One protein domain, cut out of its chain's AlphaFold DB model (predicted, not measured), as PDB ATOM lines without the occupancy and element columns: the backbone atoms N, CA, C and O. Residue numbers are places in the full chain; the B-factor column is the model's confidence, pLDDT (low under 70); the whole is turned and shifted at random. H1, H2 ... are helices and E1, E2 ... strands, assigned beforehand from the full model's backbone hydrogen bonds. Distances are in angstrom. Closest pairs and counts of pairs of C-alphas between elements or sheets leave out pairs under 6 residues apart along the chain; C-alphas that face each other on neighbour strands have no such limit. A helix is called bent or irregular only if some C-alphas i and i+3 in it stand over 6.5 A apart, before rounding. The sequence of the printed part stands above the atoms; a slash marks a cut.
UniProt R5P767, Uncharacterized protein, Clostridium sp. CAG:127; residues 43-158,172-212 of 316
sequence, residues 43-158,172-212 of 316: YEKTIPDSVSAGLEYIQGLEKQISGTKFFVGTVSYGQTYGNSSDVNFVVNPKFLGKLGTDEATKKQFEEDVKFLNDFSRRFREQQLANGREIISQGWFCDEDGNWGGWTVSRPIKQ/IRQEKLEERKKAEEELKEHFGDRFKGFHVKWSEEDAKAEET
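What this domain is: This is residues 43 to 158 and 172 to 212 of the 316 residues of an uncharacterized protein of Clostridium sp. CAG:127 (UniProt R5P767). One twisted sheet of five strands has one face covered by H1, H3 and H4, which run along its strands, with the long H3 over its inner strands. The short helices H2 and H5 only graze the sheet, near opposite ends of the elongated whole. The printed part has 157 residues with five named helices and five named strands, in the order H1 E1 E2 H2 H3 E3 E4 H4 E5 H5. The sheet runs E1 E2 E3 E4 E5 and is mixed; the class is mixed, helices and strands. The whole is compact, with a radius of gyration of the C-alphas of 16.3 A, and spans 50 by 31 by 27 A.

Where its parts are: Begin with the sheet: E1 is residues 68 to 72, E2 87 to 91, E3 132 to 141 over 26.4 A, E4 147 to 155 over 27.1 A, and E5 195 to 202 over 21.6 A. E3 bends by 58 degrees at residue 135. Find C-alpha 103 at (33.465, -25.272, -37.333); from there H3, residues 103 to 129, runs 39.2 A to C-alpha 129 at (49.096, -24.215, -1.407). H1 is residues 49 to 64 over 24.1 A, and H4 is residues 172 to 194 over 30.5 A with a kink of 67 degrees near residue 188. H1 and H4 are irregular: C-alphas 50 and 53 are 7.4 A apart, C-alphas 190 and 193 9.6 A. H2 is residues 93 to 99; H5, residues 204 to 210, ends at (46.459, -3.505, 0.943).

How they stand to each other: E1 and E2 are parallel, with N 71 and O 89 2.8 A apart. E2 and E3 are parallel, with N 90 and O 139 at 2.8 A. E3 and E4 form an antiparallel hairpin, with N 140 and O 148 at 2.8 A. E4 and E5 are parallel, with N 151 and O 199 at 2.8 A. H1, H3 and H4 are on the same face, making two layers, helices on one face of a sheet, at heights over the sheet of 9.8, 8.4 and 6.6 A. E2, H2 H3 and E3 form a strand-helix-strand unit, parallel neighbour strands with helices between, and its crossover is left-handed. H1 touches H2 with residues 50 to 57 alone; the closest C-alphas, of Val 51 and Gly 97, are 4.6 A apart. H3 and H4 are near each other, with 13 pairs of C-alphas within 10 A. Every O i to N i+4 pair is within hydrogen-bond range in H3, against 9 of 12 in H1, 2 of 3 in H2, 17 of 19 in H4 and 2 of 3 in H5.

The domain as a whole: The C-alphas farthest apart, of Asp 49 and Ile 172, are 50.8 A apart. Residues 159 to 171 are not printed, and C-alphas 158 and 172 are 16.2 A apart across this cut. The link from E1 to E2, 14 residues, is long. The mean pLDDT of the printed part is 79.9; it is under 70 at residues 43 to 50, 75 to 85, 157 to 158, 172 to 173 and 203 to 212.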
ATOM      1  N   TYR A  43      20.777 -16.946 -18.185       55.16
ATOM      2  CA  TYR A  43      20.740 -15.896 -19.204       55.16
ATOM      3  C   TYR A  43      19.933 -14.685 -18.720       55.16
ATOM      4  O   TYR A  43      18.970 -14.827 -17.966       55.16
ATOM      5  N   GLU A  44      20.307 -13.490 -19.181       43.00
ATOM      6  CA  GLU A  44      19.709 -12.219 -18.741       43.00
ATOM      7  C   GLU A  44      18.559 -11.725 -19.655       43.00
ATOM      8  O   GLU A  44      17.886 -10.744 -19.338       43.00
ATOM      9  N   LYS A  45      18.282 -12.387 -20.796       48.88
ATOM     10  CA  LYS A  45      17.222 -11.972 -21.744       48.88
ATOM     11  C   LYS A  45      16.784 -13.073 -22.725       48.88
ATOM     12  O   LYS A  45      17.485 -14.062 -22.897       48.88
ATOM     13  N   THR A  46      15.639 -12.879 -23.391       50.19
ATOM     14  CA  THR A  46      15.084 -13.739 -24.455       50.19
ATOM     15  C   THR A  46      16.152 -14.159 -25.467       50.19
ATOM     16  O   THR A  46      16.776 -13.304 -26.093       50.19
ATOM     17  N   ILE A  47      16.340 -15.472 -25.623       55.94
ATOM     18  CA  ILE A  47      17.313 -16.084 -26.533       55.94
ATOM     19  C   ILE A  47      16.816 -15.881 -27.974       55.94
ATOM     20  O   ILE A  47      15.731 -16.363 -28.295       55.94
ATOM     21  N   PRO A  48      17.550 -15.167 -28.846       61.53
ATOM     22  CA  PRO A  48      17.217 -15.128 -30.266       61.53
ATOM     23  C   PRO A  48      17.343 -16.529 -30.876       61.53
ATOM     24  O   PRO A  48      18.332 -17.210 -30.618       61.53
ATOM     25  N   ASP A  49      16.422 -16.942 -31.751       64.88
ATOM     26  CA  ASP A  49      16.496 -18.254 -32.429       64.88
ATOM     27  C   ASP A  49      17.843 -18.483 -33.143       64.88
ATOM     28  O   ASP A  49      18.303 -19.614 -33.297       64.88
ATOM     29  N   SER A  50      18.517 -17.395 -33.529       65.00
ATOM     30  CA  SER A  50      19.829 -17.401 -34.173       65.00
ATOM     31  C   SER A  50      20.985 -17.894 -33.293       65.00
ATOM     32  O   SER A  50      22.060 -18.134 -33.833       65.00
ATOM     33  N   VAL A  51      20.819 -18.020 -31.969       73.44
ATOM     34  CA  VAL A  51      21.889 -18.500 -31.065       73.44
ATOM     35  C   VAL A  51      21.626 -19.895 -30.486       73.44
ATOM     36  O   VAL A  51      22.468 -20.418 -29.759       73.44
ATOM     37  N   SER A  52      20.502 -20.530 -30.837       78.38
ATOM     38  CA  SER A  52      20.106 -21.851 -30.321       78.38
ATOM     39  C   SER A  52      21.136 -22.945 -30.622       78.38
ATOM     40  O   SER A  52      21.471 -23.724 -29.737       78.38
ATOM     41  N   ALA A  53      21.715 -22.957 -31.828       83.56
ATOM     42  CA  ALA A  53      22.754 -23.924 -32.196       83.56
ATOM     43  C   ALA A  53      24.043 -23.752 -31.367       83.56
ATOM     44  O   ALA A  53      24.647 -24.733 -30.938       83.56
ATOM     45  N   GLY A  54      24.450 -22.507 -31.097       86.50
ATOM     46  CA  GLY A  54      25.582 -22.228 -30.212       86.50
ATOM     47  C   GLY A  54      25.290 -22.622 -28.762       86.50
ATOM     48  O   GLY A  54      26.165 -23.141 -28.075       86.50
ATOM     49  N   LEU A  55      24.048 -22.432 -28.306       85.44
ATOM     50  CA  LEU A  55      23.613 -22.839 -26.972       85.44
ATOM     51  C   LEU A  55      23.665 -24.361 -26.788       85.44
ATOM     52  O   LEU A  55      24.184 -24.841 -25.784       85.44
ATOM     53  N   GLU A  56      23.157 -25.119 -27.760       87.62
ATOM     54  CA  GLU A  56      23.254 -26.583 -27.761       87.62
ATOM     55  C   GLU A  56      24.714 -27.045 -27.747       87.62
ATOM     56  O   GLU A  56      25.064 -27.981 -27.026       87.62
ATOM     57  N   TYR A  57      25.580 -26.350 -28.490       90.38
ATOM     58  CA  TYR A  57      27.007 -26.637 -28.520       90.38
ATOM     59  C   TYR A  57      27.668 -26.459 -27.144       90.38
ATOM     60  O   TYR A  57      28.277 -27.407 -26.648       90.38
ATOM     61  N   ILE A  58      27.498 -25.310 -26.477       89.94
ATOM     62  CA  ILE A  58      28.109 -25.088 -25.151       89.94
ATOM     63  C   ILE A  58      27.509 -25.999 -24.067       89.94
ATOM     64  O   ILE A  58      28.222 -26.425 -23.165       89.94
ATOM     65  N   GLN A  59      26.232 -26.383 -24.183       87.75
ATOM     66  CA  GLN A  59      25.617 -27.387 -23.304       87.75
ATOM     67  C   GLN A  59      26.194 -28.791 -23.520       87.75
ATOM     68  O   GLN A  59      26.304 -29.573 -22.574       87.75
ATOM     69  N   GLY A  60      26.533 -29.141 -24.764       89.75
ATOM     70  CA  GLY A  60      27.272 -30.363 -25.076       89.75
ATOM     71  C   GLY A  60      28.678 -30.323 -24.485       89.75
ATOM     72  O   GLY A  60      29.103 -31.285 -23.844       89.75
ATOM     73  N   LEU A  61      29.350 -29.182 -24.630       90.38
ATOM     74  CA  LEU A  61      30.704 -28.962 -24.137       90.38
ATOM     75  C   LEU A  61      30.788 -29.039 -22.603       90.38
ATOM     76  O   LEU A  61      31.694 -29.688 -22.088       90.38
ATOM     77  N   GLU A  62      29.802 -28.493 -21.880       89.06
ATOM     78  CA  GLU A  62      29.686 -28.602 -20.411       89.06
ATOM     79  C   GLU A  62      29.681 -30.063 -19.929       89.06
ATOM     80  O   GLU A  62      30.238 -30.398 -18.886       89.06
ATOM     81  N   LYS A  63      29.082 -30.971 -20.711       89.19
ATOM     82  CA  LYS A  63      29.047 -32.409 -20.397       89.19
ATOM     83  C   LYS A  63      30.357 -33.118 -20.735       89.19
ATOM     84  O   LYS A  63      30.664 -34.142 -20.130       89.19
ATOM     85  N   GLN A  64      31.088 -32.622 -21.731       91.25
ATOM     86  CA  GLN A  64      32.353 -33.203 -22.182       91.25
ATOM     87  C   GLN A  64      33.528 -32.768 -21.304       91.25
ATOM     88  O   GLN A  64      34.438 -33.563 -21.066       91.25
ATOM     89  N   ILE A  65      33.509 -31.525 -20.827       89.69
ATOM     90  CA  ILE A  65      34.567 -30.937 -20.011       89.69
ATOM     91  C   ILE A  65      34.037 -30.786 -18.586       89.69
ATOM     92  O   ILE A  65      33.357 -29.820 -18.249       89.69
ATOM     93  N   SER A  66      34.346 -31.767 -17.738       87.62
ATOM     94  CA  SER A  66      33.915 -31.753 -16.342       87.62
ATOM     95  C   SER A  66      34.473 -30.550 -15.574       87.62
ATOM     96  O   SER A  66      35.583 -30.077 -15.832       87.62
ATOM     97  N   GLY A  67      33.691 -30.071 -14.602       86.12
ATOM     98  CA  GLY A  67      34.056 -28.916 -13.780       86.12
ATOM     99  C   GLY A  67      33.908 -27.573 -14.496       86.12
ATOM    100  O   GLY A  67      34.506 -26.597 -14.057       86.12
ATOM    101  N   THR A  68      33.147 -27.514 -15.593       88.75
ATOM    102  CA  THR A  68      32.851 -26.270 -16.313       88.75
ATOM    103  C   THR A  68      31.386 -25.890 -16.167       88.75
ATOM    104  O   THR A  68      30.514 -26.749 -16.031       88.75
ATOM    105  N   LYS A  69      31.116 -24.583 -16.189       87.88
ATOM    106  CA  LYS A  69      29.761 -24.041 -16.158       87.88
ATOM    107  C   LYS A  69      29.617 -22.888 -17.131       87.88
ATOM    108  O   LYS A  69      30.351 -21.909 -17.009       87.88
ATOM    109  N   PHE A  70      28.664 -22.966 -18.055       87.75
ATOM    110  CA  PHE A  70      28.462 -21.908 -19.042       87.75
ATOM    111  C   PHE A  70      27.336 -20.938 -18.680       87.75
ATOM    112  O   PHE A  70      26.267 -21.299 -18.190       87.75
ATOM    113  N   PHE A  71      27.571 -19.675 -19.006       84.25
ATOM    114  CA  PHE A  71      26.667 -18.550 -18.848       84.25
ATOM    115  C   PHE A  71      26.629 -17.768 -20.152       84.25
ATOM    116  O   PHE A  71      27.638 -17.649 -20.845       84.25
ATOM    117  N   VAL A  72      25.471 -17.209 -20.489       82.81
ATOM    118  CA  VAL A  72      25.329 -16.360 -21.676       82.81
ATOM    119  C   VAL A  72      25.062 -14.939 -21.218       82.81
ATOM    120  O   VAL A  72      24.042 -14.663 -20.584       82.81
ATOM    121  N   GLY A  73      25.979 -14.030 -21.541       77.06
ATOM    122  CA  GLY A  73      25.925 -12.660 -21.049       77.06
ATOM    123  C   GLY A  73      27.003 -11.771 -21.648       77.06
ATOM    124  O   GLY A  73      27.938 -12.232 -22.298       77.06
ATOM    125  N   THR A  74      26.852 -10.470 -21.444       73.25
ATOM    126  CA  THR A  74      27.883  -9.477 -21.751       73.25
ATOM    127  C   THR A  74      28.573  -9.111 -20.453       73.25
ATOM    128  O   THR A  74      27.898  -8.694 -19.517       73.25
ATOM    129  N   VAL A  75      29.895  -9.247 -20.384       60.94
ATOM    130  CA  VAL A  75      30.614  -8.880 -19.164       60.94
ATOM    131  C   VAL A  75      30.606  -7.371 -18.988       60.94
ATOM    132  O   VAL A  75      31.095  -6.632 -19.842       60.94
ATOM    133  N   SER A  76      30.061  -6.929 -17.857       52.94
ATOM    134  CA  SER A  76      30.348  -5.614 -17.300       52.94
ATOM    135  C   SER A  76      31.405  -5.747 -16.202       52.94
ATOM    136  O   SER A  76      31.484  -6.762 -15.504       52.94
ATOM    137  N   TYR A  77      32.267  -4.737 -16.087       44.50
ATOM    138  CA  TYR A  77      33.347  -4.719 -15.105       44.50
ATOM    139  C   TYR A  77      32.780  -4.885 -13.683       44.50
ATOM    140  O   TYR A  77      31.893  -4.136 -13.279       44.50
ATOM    141  N   GLY A  78      33.273  -5.876 -12.931       47.00
ATOM    142  CA  GLY A  78      32.849  -6.153 -11.551       47.00
ATOM    143  C   GLY A  78      31.745  -7.205 -11.372       47.00
ATOM    144  O   GLY A  78      31.434  -7.543 -10.230       47.00
ATOM    145  N   GLN A  79      31.177  -7.768 -12.446       57.91
ATOM    146  CA  GLN A  79      30.245  -8.896 -12.333       57.91
ATOM    147  C   GLN A  79      30.989 -10.232 -12.212       57.91
ATOM    148  O   GLN A  79      31.780 -10.596 -13.079       57.91
ATOM    149  N   THR A  80      30.699 -10.984 -11.150       61.59
ATOM    150  CA  THR A  80      31.136 -12.375 -10.985       61.59
ATOM    151  C   THR A  80      29.952 -13.314 -11.189       61.59
ATOM    152  O   THR A  80      28.824 -13.015 -10.798       61.59
ATOM    153  N   TYR A  81      30.201 -14.455 -11.828       60.50
ATOM    154  CA  TYR A  81      29.169 -15.438 -12.158       60.50
ATOM    155  C   TYR A  81      29.411 -16.758 -11.425       60.50
ATOM    156  O   TYR A  81      30.557 -17.155 -11.217       60.50
ATOM    157  N   GLY A  82      28.313 -17.443 -11.094       61.47
ATOM    158  CA  GLY A  82      28.316 -18.831 -10.633       61.47
ATOM    159  C   GLY A  82      28.774 -19.056  -9.188       61.47
ATOM    160  O   GLY A  82      28.792 -18.143  -8.367       61.47
ATOM    161  N   ASN A  83      29.068 -20.319  -8.868       59.62
ATOM    162  CA  ASN A  83      29.522 -20.765  -7.547       59.62
ATOM    163  C   ASN A  83      31.009 -21.177  -7.586       59.62
ATOM    164  O   ASN A  83      31.653 -21.117  -8.633       59.62
ATOM    165  N   SER A  84      31.563 -21.559  -6.433       59.69
ATOM    166  CA  SER A  84      33.000 -21.794  -6.242       59.69
ATOM    167  C   SER A  84      33.531 -23.106  -6.823       59.69
ATOM    168  O   SER A  84      34.753 -23.248  -6.937       59.69
ATOM    169  N   SER A  85      32.660 -24.073  -7.119       69.56
ATOM    170  CA  SER A  85      33.044 -25.468  -7.380       69.56
ATOM    171  C   SER A  85      33.494 -25.704  -8.820       69.56
ATOM    172  O   SER A  85      34.471 -26.416  -9.038       69.56
ATOM    173  N   ASP A  86      32.811 -25.073  -9.776       83.06
ATOM    174  CA  ASP A  86      33.100 -25.174 -11.208       83.06
ATOM    175  C   ASP A  86      33.851 -23.930 -11.712       83.06
ATOM    176  O   ASP A  86      33.837 -22.861 -11.094       83.06
ATOM    177  N   VAL A  87      34.509 -24.062 -12.863       87.69
ATOM    178  CA  VAL A  87      35.069 -22.942 -13.623       87.69
ATOM    179  C   VAL A  87      33.957 -22.317 -14.458       87.69
ATOM    180  O   VAL A  87      33.341 -22.977 -15.297       87.69
ATOM    181  N   ASN A  88      33.695 -21.032 -14.227       88.88
ATOM    182  CA  ASN A  88      32.588 -20.324 -14.863       88.88
ATOM    183  C   ASN A  88      33.029 -19.718 -16.207       88.88
ATOM    184  O   ASN A  88      34.038 -19.024 -16.264       88.88
ATOM    185  N   PHE A  89      32.262 -19.925 -17.275       90.44
ATOM    186  CA  PHE A  89      32.517 -19.389 -18.615       90.44
ATOM    187  C   PHE A  89      31.345 -18.527 -19.071       90.44
ATOM    188  O   PHE A  89      30.233 -19.019 -19.230       90.44
ATOM    189  N   VAL A  90      31.586 -17.241 -19.310       88.44
ATOM    190  CA  VAL A  90      30.575 -16.289 -19.780       88.44
ATOM    191  C   VAL A  90      30.798 -16.022 -21.260       88.44
ATOM    192  O   VAL A  90      31.830 -15.484 -21.649       88.44
ATOM    193  N   VAL A  91      29.836 -16.389 -22.099       88.62
ATOM    194  CA  VAL A  91      29.946 -16.263 -23.555       88.62
ATOM    195  C   VAL A  91      29.042 -15.144 -24.049       88.62
ATOM    196  O   VAL A  91      27.832 -15.143 -23.793       88.62
ATOM    197  N   ASN A  92      29.619 -14.207 -24.802       87.56
ATOM    198  CA  ASN A  92      28.855 -13.140 -25.429       87.56
ATOM    199  C   ASN A  92      27.826 -13.720 -26.425       87.56
ATOM    200  O   ASN A  92      28.200 -14.502 -27.305       87.56
ATOM    201  N   PRO A  93      26.545 -13.304 -26.369       84.62
ATOM    202  CA  PRO A  93      25.512 -13.788 -27.286       84.62
ATOM    203  C   PRO A  93      25.855 -13.630 -28.777       84.62
ATOM    204  O   PRO A  93      25.477 -14.472 -29.588       84.62
ATOM    205  N   LYS A  94      26.582 -12.569 -29.161       86.25
ATOM    206  CA  LYS A  94      27.006 -12.361 -30.555       86.25
ATOM    207  C   LYS A  94      28.027 -13.406 -30.997       86.25
ATOM    208  O   LYS A  94      27.948 -13.893 -32.123       86.25
ATOM    209  N   PHE A  95      28.960 -13.767 -30.117       89.25
ATOM    210  CA  PHE A  95      29.935 -14.818 -30.389       89.25
ATOM    211  C   PHE A  95      29.278 -16.204 -30.397       89.25
ATOM    212  O   PHE A  95      29.572 -17.022 -31.264       89.25
ATOM    213  N   LEU A  96      28.292 -16.428 -29.521       86.50
ATOM    214  CA  LEU A  96      27.496 -17.657 -29.503       86.50
ATOM    215  C   LEU A  96      26.800 -17.929 -30.847       86.50
ATOM    216  O   LEU A  96      26.716 -19.076 -31.280       86.50
ATOM    217  N   GLY A  97      26.359 -16.880 -31.548       84.81
ATOM    218  CA  GLY A  97      25.847 -17.002 -32.916       84.81
ATOM    219  C   GLY A  97      26.880 -17.565 -33.903       84.81
ATOM    220  O   GLY A  97      26.533 -18.409 -34.725       84.81
ATOM    221  N   LYS A  98      28.157 -17.167 -33.787       88.69
ATOM    222  CA  LYS A  98      29.261 -17.664 -34.635       88.69
ATOM    223  C   LYS A  98      29.562 -19.142 -34.361       88.69
ATOM    224  O   LYS A  98      29.790 -19.902 -35.304       88.69
ATOM    225  N   LEU A  99      29.478 -19.566 -33.094       87.06
ATOM    226  CA  LEU A  99      29.635 -20.972 -32.695       87.06
ATOM    227  C   LEU A  99      28.585 -21.889 -33.332       87.06
ATOM    228  O   LEU A  99      28.851 -23.067 -33.527       87.06
ATOM    229  N   GLY A 100      27.408 -21.376 -33.700       75.88
ATOM    230  CA  GLY A 100      26.395 -22.163 -34.405       75.88
ATOM    231  C   GLY A 100      26.742 -22.478 -35.866       75.88
ATOM    232  O   GLY A 100      26.171 -23.408 -36.432       75.88
ATOM    233  N   THR A 101      27.659 -21.726 -36.482       79.94
ATOM    234  CA  THR A 101      27.839 -21.717 -37.945       79.94
ATOM    235  C   THR A 101      29.244 -22.059 -38.426       79.94
ATOM    236  O   THR A 101      29.376 -22.561 -39.538       79.94
ATOM    237  N   ASP A 102      30.283 -21.788 -37.630       88.56
ATOM    238  CA  ASP A 102      31.680 -21.958 -38.045       88.56
ATOM    239  C   ASP A 102      32.402 -23.045 -37.237       88.56
ATOM    240  O   ASP A 102      32.631 -22.915 -36.035       88.56
ATOM    241  N   GLU A 103      32.792 -24.117 -37.926       89.44
ATOM    242  CA  GLU A 103      33.465 -25.272 -37.333       89.44
ATOM    243  C   GLU A 103      34.893 -24.955 -36.860       89.44
ATOM    244  O   GLU A 103      35.342 -25.503 -35.854       89.44
ATOM    245  N   ALA A 104      35.598 -24.038 -37.535       92.19
ATOM    246  CA  ALA A 104      36.927 -23.611 -37.097       92.19
ATOM    247  C   ALA A 104      36.833 -22.835 -35.776       92.19
ATOM    248  O   ALA A 104      37.579 -23.120 -34.836       92.19
ATOM    249  N   THR A 105      35.857 -21.925 -35.673       92.25
ATOM    250  CA  THR A 105      35.574 -21.184 -34.436       92.25
ATOM    251  C   THR A 105      35.172 -22.117 -33.291       92.25
ATOM    252  O   THR A 105      35.659 -21.935 -32.177       92.25
ATOM    253  N   LYS A 106      34.348 -23.150 -33.537       92.81
ATOM    254  CA  LYS A 106      34.019 -24.157 -32.508       92.81
ATOM    255  C   LYS A 106      35.260 -24.871 -31.991       92.81
ATOM    256  O   LYS A 106      35.462 -24.941 -30.785       92.81
ATOM    257  N   LYS A 107      36.102 -25.377 -32.897       93.31
ATOM    258  CA  LYS A 107      37.298 -26.128 -32.508       93.31
ATOM    259  C   LYS A 107      38.252 -25.275 -31.671       93.31
ATOM    260  O   LYS A 107      38.704 -25.736 -30.627       93.31
ATOM    261  N   GLN A 108      38.499 -24.030 -32.088       94.88
ATOM    262  CA  GLN A 108      39.317 -23.098 -31.311       94.88
ATOM    263  C   GLN A 108      38.691 -22.822 -29.939       94.88
ATOM    264  O   GLN A 108      39.384 -22.872 -28.932       94.88
ATOM    265  N   PHE A 109      37.380 -22.582 -29.882       95.88
ATOM    266  CA  PHE A 109      36.681 -22.333 -28.624       95.88
ATOM    267  C   PHE A 109      36.765 -23.524 -27.660       95.88
ATOM    268  O   PHE A 109      36.989 -23.337 -26.469       95.88
ATOM    269  N   GLU A 110      36.621 -24.755 -28.152       95.88
ATOM    270  CA  GLU A 110      36.805 -25.960 -27.338       95.88
ATOM    271  C   GLU A 110      38.242 -26.101 -26.819       95.88
ATOM    272  O   GLU A 110      38.434 -26.452 -25.654       95.88
ATOM    273  N   GLU A 111      39.247 -25.829 -27.656       96.38
ATOM    274  CA  GLU A 111      40.658 -25.825 -27.247       96.38
ATOM    275  C   GLU A 111      40.920 -24.761 -26.166       96.38
ATOM    276  O   GLU A 111      41.510 -25.081 -25.130       96.38
ATOM    277  N   ASP A 112      40.382 -23.551 -26.344       97.19
ATOM    278  CA  ASP A 112      40.475 -22.457 -25.374       97.19
ATOM    279  C   ASP A 112      39.828 -22.837 -24.033       97.19
ATOM    280  O   ASP A 112      40.427 -22.661 -22.973       97.19
ATOM    281  N   VAL A 113      38.612 -23.397 -24.056       96.62
ATOM    282  CA  VAL A 113      37.895 -23.813 -22.841       96.62
ATOM    283  C   VAL A 113      38.666 -24.900 -22.098       96.62
ATOM    284  O   VAL A 113      38.774 -24.834 -20.874       96.62
ATOM    285  N   LYS A 114      39.227 -25.891 -22.807       96.38
ATOM    286  CA  LYS A 114      40.054 -26.940 -22.183       96.38
ATOM    287  C   LYS A 114      41.274 -26.337 -21.500       96.38
ATOM    288  O   LYS A 114      41.515 -26.628 -20.330       96.38
ATOM    289  N   PHE A 115      41.991 -25.467 -22.207       97.25
ATOM    290  CA  PHE A 115      43.156 -24.780 -21.661       97.25
ATOM    291  C   PHE A 115      42.799 -23.964 -20.411       97.25
ATOM    292  O   PHE A 115      43.439 -24.117 -19.372       97.25
ATOM    293  N   LEU A 116      41.741 -23.152 -20.473       96.56
ATOM    294  CA  LEU A 116      41.304 -22.306 -19.361       96.56
ATOM    295  C   LEU A 116      40.800 -23.116 -18.165       96.56
ATOM    296  O   LEU A 116      41.050 -22.730 -17.022       96.56
ATOM    297  N   ASN A 117      40.128 -24.247 -18.394       94.38
ATOM    298  CA  ASN A 117      39.705 -25.151 -17.324       94.38
ATOM    299  C   ASN A 117      40.920 -25.771 -16.610       94.38
ATOM    300  O   ASN A 117      40.994 -25.783 -15.378       94.38
ATOM    301  N   ASP A 118      41.915 -26.220 -17.377       95.06
ATOM    302  CA  ASP A 118      43.156 -26.785 -16.842       95.06
ATOM    303  C   ASP A 118      43.996 -25.744 -16.100       95.06
ATOM    304  O   ASP A 118      44.495 -26.016 -15.005       95.06
ATOM    305  N   PHE A 119      44.118 -24.540 -16.663       95.25
ATOM    306  CA  PHE A 119      44.751 -23.397 -16.016       95.25
ATOM    307  C   PHE A 119      44.065 -23.059 -14.693       95.25
ATOM    308  O   PHE A 119      44.722 -22.973 -13.661       95.25
ATOM    309  N   SER A 120      42.737 -22.944 -14.693       93.75
ATOM    310  CA  SER A 120      41.940 -22.599 -13.509       93.75
ATOM    311  C   SER A 120      42.141 -23.590 -12.368       93.75
ATOM    312  O   SER A 120      42.335 -23.202 -11.216       93.75
ATOM    313  N   ARG A 121      42.159 -24.886 -12.690       92.06
ATOM    314  CA  ARG A 121      42.415 -25.953 -11.722       92.06
ATOM    315  C   ARG A 121      43.823 -25.872 -11.127       92.06
ATOM    316  O   ARG A 121      43.948 -25.888  -9.906       92.06
ATOM    317  N   ARG A 122      44.859 -25.715 -11.961       93.75
ATOM    318  CA  ARG A 122      46.243 -25.537 -11.481       93.75
ATOM    319  C   ARG A 122      46.391 -24.279 -10.632       93.75
ATOM    320  O   ARG A 122      46.995 -24.326  -9.566       93.75
ATOM    321  N   PHE A 123      45.796 -23.175 -11.077       91.50
ATOM    322  CA  PHE A 123      45.809 -21.914 -10.346       91.50
ATOM    323  C   PHE A 123      45.135 -22.073  -8.980       91.50
ATOM    324  O   PHE A 123      45.667 -21.628  -7.971       91.50
ATOM    325  N   ARG A 124      44.006 -22.786  -8.903       89.62
ATOM    326  CA  ARG A 124      43.337 -23.101  -7.635       89.62
ATOM    327  C   ARG A 124      44.206 -23.916  -6.686       89.62
ATOM    328  O   ARG A 124      44.241 -23.602  -5.501       89.62
ATOM    329  N   GLU A 125      44.888 -24.941  -7.185       90.62
ATOM    330  CA  GLU A 125      45.814 -25.752  -6.387       90.62
ATOM    331  C   GLU A 125      46.991 -24.915  -5.866       90.62
ATOM    332  O   GLU A 125      47.349 -25.032  -4.694       90.62
ATOM    333  N   GLN A 126      47.531 -24.015  -6.693       88.00
ATOM    334  CA  GLN A 126      48.566 -23.064  -6.283       88.00
ATOM    335  C   GLN A 126      48.055 -22.103  -5.200       88.00
ATOM    336  O   GLN A 126      48.682 -21.974  -4.151       88.00
ATOM    337  N   GLN A 127      46.887 -21.485  -5.397       86.06
ATOM    338  CA  GLN A 127      46.287 -20.596  -4.399       86.06
ATOM    339  C   GLN A 127      46.041 -21.323  -3.071       86.06
ATOM    340  O   GLN A 127      46.318 -20.770  -2.006       86.06
ATOM    341  N   LEU A 128      45.581 -22.575  -3.133       86.88
ATOM    342  CA  LEU A 128      45.368 -23.424  -1.963       86.88
ATOM    343  C   LEU A 128      46.683 -23.731  -1.233       86.88
ATOM    344  O   LEU A 128      46.726 -23.643  -0.004       86.88
ATOM    345  N   ALA A 129      47.756 -24.035  -1.969       84.75
ATOM    346  CA  ALA A 129      49.096 -24.215  -1.407       84.75
ATOM    347  C   ALA A 129      49.619 -22.933  -0.732       84.75
ATOM    348  O   ALA A 129      50.262 -23.012   0.313       84.75
ATOM    349  N   ASN A 130      49.240 -21.767  -1.258       78.38
ATOM    350  CA  ASN A 130      49.538 -20.449  -0.690       78.38
ATOM    351  C   ASN A 130      48.584 -20.042   0.449       78.38
ATOM    352  O   ASN A 130      48.544 -18.882   0.857       78.38
ATOM    353  N   GLY A 131      47.784 -20.976   0.971       80.75
ATOM    354  CA  GLY A 131      46.892 -20.727   2.103       80.75
ATOM    355  C   GLY A 131      45.652 -19.902   1.756       80.75
ATOM    356  O   GLY A 131      45.049 -19.308   2.655       80.75
ATOM    357  N   ARG A 132      45.249 -19.867   0.481       83.62
ATOM    358  CA  ARG A 132      44.081 -19.123  -0.004       83.62
ATOM    359  C   ARG A 132      43.048 -20.033  -0.653       83.62
ATOM    360  O   ARG A 132      43.355 -20.922  -1.435       83.62
ATOM    361  N   GLU A 133      41.786 -19.766  -0.369       86.56
ATOM    362  CA  GLU A 133      40.650 -20.446  -0.970       86.56
ATOM    363  C   GLU A 133      40.064 -19.581  -2.085       86.56
ATOM    364  O   GLU A 133      39.689 -18.428  -1.861       86.56
ATOM    365  N   ILE A 134      39.955 -20.142  -3.292       85.69
ATOM    366  CA  ILE A 134      39.212 -19.512  -4.388       85.69
ATOM    367  C   ILE A 134      37.710 -19.623  -4.106       85.69
ATOM    368  O   ILE A 134      37.154 -20.719  -4.064       85.69
ATOM    369  N   ILE A 135      37.056 -18.468  -3.975       81.94
ATOM    370  CA  ILE A 135      35.607 -18.330  -3.778       81.94
ATOM    371  C   ILE A 135      34.880 -18.326  -5.125       81.94
ATOM    372  O   ILE A 135      33.777 -18.841  -5.248       81.94
ATOM    373  N   SER A 136      35.473 -17.720  -6.148       81.06
ATOM    374  CA  SER A 136      34.905 -17.686  -7.494       81.06
ATOM    375  C   SER A 136      36.026 -17.511  -8.497       81.06
ATOM    376  O   SER A 136      36.960 -16.751  -8.266       81.06
ATOM    377  N   GLN A 137      35.935 -18.209  -9.616       85.00
ATOM    378  CA  GLN A 137      36.851 -18.051 -10.732       85.00
ATOM    379  C   GLN A 137      36.081 -18.261 -12.023       85.00
ATOM    380  O   GLN A 137      35.168 -19.093 -12.089       85.00
ATOM    381  N   GLY A 138      36.445 -17.502 -13.045       90.00
ATOM    382  CA  GLY A 138      35.851 -17.678 -14.351       90.00
ATOM    383  C   GLY A 138      36.502 -16.853 -15.440       90.00
ATOM    384  O   GLY A 138      37.433 -16.079 -15.214       90.00
ATOM    385  N   TRP A 139      35.974 -17.061 -16.636       92.06
ATOM    386  CA  TRP A 139      36.457 -16.526 -17.894       92.06
ATOM    387  C   TRP A 139      35.302 -15.949 -18.679       92.06
ATOM    388  O   TRP A 139      34.167 -16.420 -18.584       92.06
ATOM    389  N   PHE A 140      35.597 -14.947 -19.487       90.62
ATOM    390  CA  PHE A 140      34.647 -14.394 -20.424       90.62
ATOM    391  C   PHE A 140      35.193 -14.395 -21.836       90.62
ATOM    392  O   PHE A 140      36.368 -14.117 -22.053       90.62
ATOM    393  N   CYS A 141      34.297 -14.672 -22.772       92.00
ATOM    394  CA  CYS A 141      34.527 -14.619 -24.201       92.00
ATOM    395  C   CYS A 141      33.711 -13.455 -24.770       92.00
ATOM    396  O   CYS A 141      32.477 -13.456 -24.672       92.00
ATOM    397  N   ASP A 142      34.388 -12.436 -25.301       88.69
ATOM    398  CA  ASP A 142      33.727 -11.263 -25.877       88.69
ATOM    399  C   ASP A 142      33.109 -11.555 -27.261       88.69
ATOM    400  O   ASP A 142      33.100 -12.685 -27.745       88.69
ATOM    401  N   GLU A 143      32.525 -10.542 -27.905       89.56
ATOM    402  CA  GLU A 143      31.867 -10.708 -29.211       89.56
ATOM    403  C   GLU A 143      32.810 -11.110 -30.357       89.56
ATOM    404  O   GLU A 143      32.356 -11.653 -31.377       89.56
ATOM    405  N   ASP A 144      34.109 -10.894 -30.176       90.31
ATOM    406  CA  ASP A 144      35.161 -11.176 -31.147       90.31
ATOM    407  C   ASP A 144      35.882 -12.498 -30.863       90.31
ATOM    408  O   ASP A 144      36.661 -12.957 -31.696       90.31
ATOM    409  N   GLY A 145      35.566 -13.159 -29.747       90.50
ATOM    410  CA  GLY A 145      36.214 -14.403 -29.342       90.50
ATOM    411  C   GLY A 145      37.485 -14.188 -28.528       90.50
ATOM    412  O   GLY A 145      38.318 -15.092 -28.456       90.50
ATOM    413  N   ASN A 146      37.662 -12.998 -27.950       93.62
ATOM    414  CA  ASN A 146      38.773 -12.710 -27.052       93.62
ATOM    415  C   ASN A 146      38.433 -13.124 -25.621       93.62
ATOM    416  O   ASN A 146      37.272 -13.067 -25.207       93.62
ATOM    417  N   TRP A 147      39.463 -13.477 -24.858       93.19
ATOM    418  CA  TRP A 147      39.343 -14.041 -23.522       93.19
ATOM    419  C   TRP A 147      39.891 -13.112 -22.450       93.19
ATOM    420  O   TRP A 147      41.024 -12.644 -22.535       93.19
ATOM    421  N   GLY A 148      39.116 -12.901 -21.394       89.94
ATOM    422  CA  GLY A 148      39.610 -12.360 -20.131       89.94
ATOM    423  C   GLY A 148      39.100 -13.186 -18.961       89.94
ATOM    424  O   GLY A 148      38.208 -14.018 -19.122       89.94
ATOM    425  N   GLY A 149      39.677 -12.988 -17.780       87.81
ATOM    426  CA  GLY A 149      39.329 -13.799 -16.616       87.81
ATOM    427  C   GLY A 149      39.308 -13.030 -15.313       87.81
ATOM    428  O   GLY A 149      39.911 -11.963 -15.184       87.81
ATOM    429  N   TRP A 150      38.616 -13.607 -14.337       85.94
ATOM    430  CA  TRP A 150      38.598 -13.126 -12.967       85.94
ATOM    431  C   TRP A 150      38.843 -14.266 -11.983       85.94
ATOM    432  O   TRP A 150      38.496 -15.423 -12.220       85.94
ATOM    433  N   THR A 151      39.412 -13.927 -10.834       85.19
ATOM    434  CA  THR A 151      39.473 -14.803  -9.665       85.19
ATOM    435  C   THR A 151      39.196 -13.995  -8.410       85.19
ATOM    436  O   THR A 151      39.717 -12.899  -8.249       85.19
ATOM    437  N   VAL A 152      38.390 -14.543  -7.509       81.56
ATOM    438  CA  VAL A 152      38.126 -14.018  -6.173       81.56
ATOM    439  C   VAL A 152      38.600 -15.047  -5.160       81.56
ATOM    440  O   VAL A 152      38.180 -16.205  -5.223       81.56
ATOM    441  N   SER A 153      39.450 -14.649  -4.216       81.81
ATOM    442  CA  SER A 153      39.932 -15.558  -3.171       81.81
ATOM    443  C   SER A 153      40.043 -14.903  -1.797       81.81
ATOM    444  O   SER A 153      40.196 -13.685  -1.681       81.81
ATOM    445  N   ARG A 154      40.014 -15.738  -0.757       79.88
ATOM    446  CA  ARG A 154      40.181 -15.358   0.653       79.88
ATOM    447  C   ARG A 154      41.268 -16.191   1.331       79.88
ATOM    448  O   ARG A 154      41.532 -17.300   0.867       79.88
ATOM    449  N   PRO A 155      41.876 -15.723   2.425       79.38
ATOM    450  CA  PRO A 155      42.737 -16.566   3.252       79.38
ATOM    451  C   PRO A 155      41.949 -17.721   3.911       79.38
ATOM    452  O   PRO A 155      40.784 -17.569   4.270       79.38
ATOM    453  N   ILE A 156      42.580 -18.891   4.073       75.75
ATOM    454  CA  ILE A 156      41.977 -20.096   4.697       75.75
ATOM    455  C   ILE A 156      42.029 -20.041   6.230       75.75
ATOM    456  O   ILE A 156      41.224 -20.672   6.915       75.75
ATOM    457  N   LYS A 157      42.974 -19.284   6.792       66.50
ATOM    458  CA  LYS A 157      43.085 -19.025   8.232       66.50
ATOM    459  C   LYS A 157      43.024 -17.522   8.466       66.50
ATOM    460  O   LYS A 157      43.690 -16.782   7.749       66.50
ATOM    461  N   GLN A 158      42.332 -17.090   9.521       51.03
ATOM    462  CA  GLN A 158      42.663 -15.815  10.155       51.03
ATOM    463  C   GLN A 158      44.079 -15.968  10.710       51.03
ATOM    464  O   GLN A 158      44.280 -16.584  11.758       51.03
ATOM    465  N   ILE A 172      55.905 -10.387   0.647       67.25
ATOM    466  CA  ILE A 172      54.602 -11.010   0.367       67.25
ATOM    467  C   ILE A 172      53.932 -10.324  -0.832       67.25
ATOM    468  O   ILE A 172      53.373 -10.993  -1.701       67.25
ATOM    469  N   ARG A 173      54.013  -8.992  -0.918       68.12
ATOM    470  CA  ARG A 173      53.493  -8.219  -2.053       68.12
ATOM    471  C   ARG A 173      54.222  -8.558  -3.355       68.12
ATOM    472  O   ARG A 173      53.571  -8.765  -4.380       68.12
ATOM    473  N   GLN A 174      55.552  -8.640  -3.321       70.44
ATOM    474  CA  GLN A 174      56.365  -9.020  -4.480       70.44
ATOM    475  C   GLN A 174      56.041 -10.434  -4.955       70.44
ATOM    476  O   GLN A 174      55.795 -10.616  -6.145       70.44
ATOM    477  N   GLU A 175      55.934 -11.402  -4.042       73.75
ATOM    478  CA  GLU A 175      55.539 -12.778  -4.363       73.75
ATOM    479  C   GLU A 175      54.158 -12.810  -5.045       73.75
ATOM    480  O   GLU A 175      54.027 -13.369  -6.133       73.75
ATOM    481  N   LYS A 176      53.146 -12.110  -4.506       72.25
ATOM    482  CA  LYS A 176      51.818 -11.997  -5.148       72.25
ATOM    483  C   LYS A 176      51.883 -11.368  -6.546       72.25
ATOM    484  O   LYS A 176      51.169 -11.793  -7.460       72.25
ATOM    485  N   LEU A 177      52.703 -10.330  -6.723       76.19
ATOM    486  CA  LEU A 177      52.846  -9.637  -8.003       76.19
ATOM    487  C   LEU A 177      53.544 -10.519  -9.044       76.19
ATOM    488  O   LEU A 177      53.130 -10.533 -10.204       76.19
ATOM    489  N   GLU A 178      54.582 -11.253  -8.648       82.38
ATOM    490  CA  GLU A 178      55.274 -12.216  -9.505       82.38
ATOM    491  C   GLU A 178      54.351 -13.364  -9.919       82.38
ATOM    492  O   GLU A 178      54.314 -13.722 -11.097       82.38
ATOM    493  N   GLU A 179      53.534 -13.879  -9.000       80.31
ATOM    494  CA  GLU A 179      52.525 -14.894  -9.311       80.31
ATOM    495  C   GLU A 179      51.503 -14.396 -10.330       80.31
ATOM    496  O   GLU A 179      51.222 -15.086 -11.315       80.31
ATOM    497  N   ARG A 180      50.993 -13.172 -10.146       80.50
ATOM    498  CA  ARG A 180      50.077 -12.551 -11.108       80.50
ATOM    499  C   ARG A 180      50.739 -12.364 -12.472       80.50
ATOM    500  O   ARG A 180      50.120 -12.669 -13.486       80.50
ATOM    501  N   LYS A 181      51.985 -11.881 -12.508       85.88
ATOM    502  CA  LYS A 181      52.735 -11.689 -13.760       85.88
ATOM    503  C   LYS A 181      52.932 -13.006 -14.497       85.88
ATOM    504  O   LYS A 181      52.655 -13.062 -15.689       85.88
ATOM    505  N   LYS A 182      53.332 -14.065 -13.792       88.69
ATOM    506  CA  LYS A 182      53.525 -15.397 -14.373       88.69
ATOM    507  C   LYS A 182      52.222 -15.978 -14.926       88.69
ATOM    508  O   LYS A 182      52.213 -16.530 -16.022       88.69
ATOM    509  N   ALA A 183      51.118 -15.818 -14.194       88.44
ATOM    510  CA  ALA A 183      49.791 -16.209 -14.657       88.44
ATOM    511  C   ALA A 183      49.378 -15.443 -15.927       88.44
ATOM    512  O   ALA A 183      48.894 -16.043 -16.883       88.44
ATOM    513  N   GLU A 184      49.594 -14.126 -15.962       87.25
ATOM    514  CA  GLU A 184      49.310 -13.316 -17.150       87.25
ATOM    515  C   GLU A 184      50.221 -13.642 -18.334       87.25
ATOM    516  O   GLU A 184      49.764 -13.576 -19.471       87.25
ATOM    517  N   GLU A 185      51.486 -13.982 -18.097       91.94
ATOM    518  CA  GLU A 185      52.432 -14.372 -19.142       91.94
ATOM    519  C   GLU A 185      52.020 -15.690 -19.805       91.94
ATOM    520  O   GLU A 185      51.932 -15.735 -21.029       91.94
ATOM    521  N   GLU A 186      51.647 -16.710 -19.024       93.44
ATOM    522  CA  GLU A 186      51.133 -17.986 -19.552       93.44
ATOM    523  C   GLU A 186      49.865 -17.779 -20.404       93.44
ATOM    524  O   GLU A 186      49.719 -18.350 -21.487       93.44
ATOM    525  N   LEU A 187      48.951 -16.916 -19.946       92.19
ATOM    526  CA  LEU A 187      47.735 -16.574 -20.688       92.19
ATOM    527  C   LEU A 187      48.054 -15.790 -21.968       92.19
ATOM    528  O   LEU A 187      47.467 -16.060 -23.016       92.19
ATOM    529  N   LYS A 188      48.997 -14.844 -21.917       92.75
ATOM    530  CA  LYS A 188      49.450 -14.094 -23.098       92.75
ATOM    531  C   LYS A 188      50.159 -14.984 -24.110       92.75
ATOM    532  O   LYS A 188      49.949 -14.790 -25.301       92.75
ATOM    533  N   GLU A 189      50.953 -15.957 -23.673       95.38
ATOM    534  CA  GLU A 189      51.615 -16.910 -24.571       95.38
ATOM    535  C   GLU A 189      50.586 -17.751 -25.338       95.38
ATOM    536  O   GLU A 189      50.723 -17.956 -26.543       95.38
ATOM    537  N   HIS A 190      49.516 -18.181 -24.663       94.06
ATOM    538  CA  HIS A 190      48.464 -18.973 -25.294       94.06
ATOM    539  C   HIS A 190      47.537 -18.144 -26.201       94.06
ATOM    540  O   HIS A 190      47.195 -18.573 -27.302       94.06
ATOM    541  N   PHE A 191      47.107 -16.960 -25.752       91.00
ATOM    542  CA  PHE A 191      46.064 -16.177 -26.429       91.00
ATOM    543  C   PHE A 191      46.584 -15.029 -27.302       91.00
ATOM    544  O   PHE A 191      45.836 -14.541 -28.154       91.00
ATOM    545  N   GLY A 192      47.823 -14.576 -27.102       93.75
ATOM    546  CA  GLY A 192      48.380 -13.398 -27.767       93.75
ATOM    547  C   GLY A 192      47.461 -12.180 -27.636       93.75
ATOM    548  O   GLY A 192      46.960 -11.867 -26.554       93.75
ATOM    549  N   ASP A 193      47.165 -11.540 -28.768       93.44
ATOM    550  CA  ASP A 193      46.299 -10.353 -28.850       93.44
ATOM    551  C   ASP A 193      44.833 -10.622 -28.459       93.44
ATOM    552  O   ASP A 193      44.067  -9.685 -28.211       93.44
ATOM    553  N   ARG A 194      44.424 -11.898 -28.373       93.44
ATOM    554  CA  ARG A 194      43.086 -12.274 -27.897       93.44
ATOM    555  C   ARG A 194      42.966 -12.232 -26.377       93.44
ATOM    556  O   ARG A 194      41.879 -12.480 -25.861       93.44
ATOM    557  N   PHE A 195      44.036 -11.944 -25.641       92.38
ATOM    558  CA  PHE A 195      43.970 -11.821 -24.191       92.38
ATOM    559  C   PHE A 195      43.536 -10.414 -23.759       92.38
ATOM    560  O   PHE A 195      44.159  -9.415 -24.106       92.38
ATOM    561  N   LYS A 196      42.476 -10.329 -22.951       87.81
ATOM    562  CA  LYS A 196      41.904  -9.082 -22.410       87.81
ATOM    563  C   LYS A 196      42.300  -8.802 -20.958       87.81
ATOM    564  O   LYS A 196      41.840  -7.819 -20.382       87.81
ATOM    565  N   GLY A 197      43.158  -9.637 -20.376       85.75
ATOM    566  CA  GLY A 197      43.655  -9.477 -19.012       85.75
ATOM    567  C   GLY A 197      43.028 -10.444 -18.009       85.75
ATOM    568  O   GLY A 197      41.971 -11.040 -18.241       85.75
ATOM    569  N   PHE A 198      43.697 -10.581 -16.865       85.06
ATOM    570  CA  PHE A 198      43.296 -11.469 -15.778       85.06
ATOM    571  C   PHE A 198      43.268 -10.711 -14.453       85.06
ATOM    572  O   PHE A 198      44.266 -10.149 -14.003       85.06
ATOM    573  N   HIS A 199      42.083 -10.646 -13.856       80.94
ATOM    574  CA  HIS A 199      41.807  -9.807 -12.698       80.94
ATOM    575  C   HIS A 199      41.711 -10.681 -11.451       80.94
ATOM    576  O   HIS A 199      40.850 -11.554 -11.363       80.94
ATOM    577  N   VAL A 200      42.570 -10.443 -10.464       77.88
ATOM    578  CA  VAL A 200      42.536 -11.174  -9.194       77.88
ATOM    579  C   VAL A 200      42.061 -10.222  -8.107       77.88
ATOM    580  O   VAL A 200      42.710  -9.221  -7.833       77.88
ATOM    581  N   LYS A 201      40.909 -10.529  -7.509       73.25
ATOM    582  CA  LYS A 201      40.346  -9.816  -6.366       73.25
ATOM    583  C   LYS A 201      40.607 -10.612  -5.091       73.25
ATOM    584  O   LYS A 201      40.165 -11.755  -4.943       73.25
ATOM    585  N   TRP A 202      41.279  -9.984  -4.144       70.19
ATOM    586  CA  TRP A 202      41.459 -10.503  -2.794       70.19
ATOM    587  C   TRP A 202      40.304  -9.984  -1.919       70.19
ATOM    588  O   TRP A 202      39.929  -8.817  -2.017       70.19
ATOM    589  N   SER A 203      39.642 -10.846  -1.140       59.69
ATOM    590  CA  SER A 203      38.521 -10.419  -0.284       59.69
ATOM    591  C   SER A 203      38.973  -9.501   0.862       59.69
ATOM    592  O   SER A 203      40.102  -9.607   1.329       59.69
ATOM    593  N   GLU A 204      38.049  -8.679   1.370       44.28
ATOM    594  CA  GLU A 204      38.279  -7.520   2.257       44.28
ATOM    595  C   GLU A 204      38.992  -7.764   3.602       44.28
ATOM    596  O   GLU A 204      39.447  -6.798   4.213       44.28
ATOM    597  N   GLU A 205      39.172  -9.009   4.058       41.16
ATOM    598  CA  GLU A 205      40.074  -9.279   5.193       41.16
ATOM    599  C   GLU A 205      41.544  -8.933   4.864       41.16
ATOM    600  O   GLU A 205      42.289  -8.591   5.777       41.16
ATOM    601  N   ASP A 206      41.925  -8.903   3.578       39.41
ATOM    602  CA  ASP A 206      43.219  -8.387   3.100       39.41
ATOM    603  C   ASP A 206      43.145  -6.950   2.553       39.41
ATOM    604  O   ASP A 206      44.166  -6.270   2.501       39.41
ATOM    605  N   ALA A 207      41.962  -6.444   2.171       36.00
ATOM    606  CA  ALA A 207      41.839  -5.070   1.660       36.00
ATOM    607  C   ALA A 207      42.165  -4.035   2.744       36.00
ATOM    608  O   ALA A 207      42.739  -3.003   2.441       36.00
ATOM    609  N   LYS A 208      41.923  -4.343   4.026       32.94
ATOM    610  CA  LYS A 208      42.403  -3.504   5.140       32.94
ATOM    611  C   LYS A 208      43.923  -3.521   5.341       32.94
ATOM    612  O   LYS A 208      44.414  -2.701   6.107       32.94
ATOM    613  N   ALA A 209      44.644  -4.449   4.712       36.56
ATOM    614  CA  ALA A 209      46.102  -4.473   4.695       36.56
ATOM    615  C   ALA A 209      46.662  -3.842   3.404       36.56
ATOM    616  O   ALA A 209      47.653  -3.126   3.483       36.56
ATOM    617  N   GLU A 210      46.008  -4.030   2.249       34.62
ATOM    618  CA  GLU A 210      46.459  -3.505   0.943       34.62
ATOM    619  C   GLU A 210      45.917  -2.102   0.568       34.62
ATOM    620  O   GLU A 210      46.614  -1.380  -0.142       34.62
ATOM    621  N   GLU A 211      44.765  -1.630   1.080       28.80
ATOM    622  CA  GLU A 211      44.307  -0.231   0.863       28.80
ATOM    623  C   GLU A 211      45.242   0.806   1.504       28.80
ATOM    624  O   GLU A 211      45.179   1.987   1.164       28.80
ATOM    625  N   THR A 212      46.135   0.377   2.398       30.23
ATOM    626  CA  THR A 212      47.157   1.241   3.002       30.23
ATOM    627  C   THR A 212      48.345   1.521   2.069       30.23
ATOM    628  O   THR A 212      49.098   2.448   2.339       30.23
TER     629      THR A 212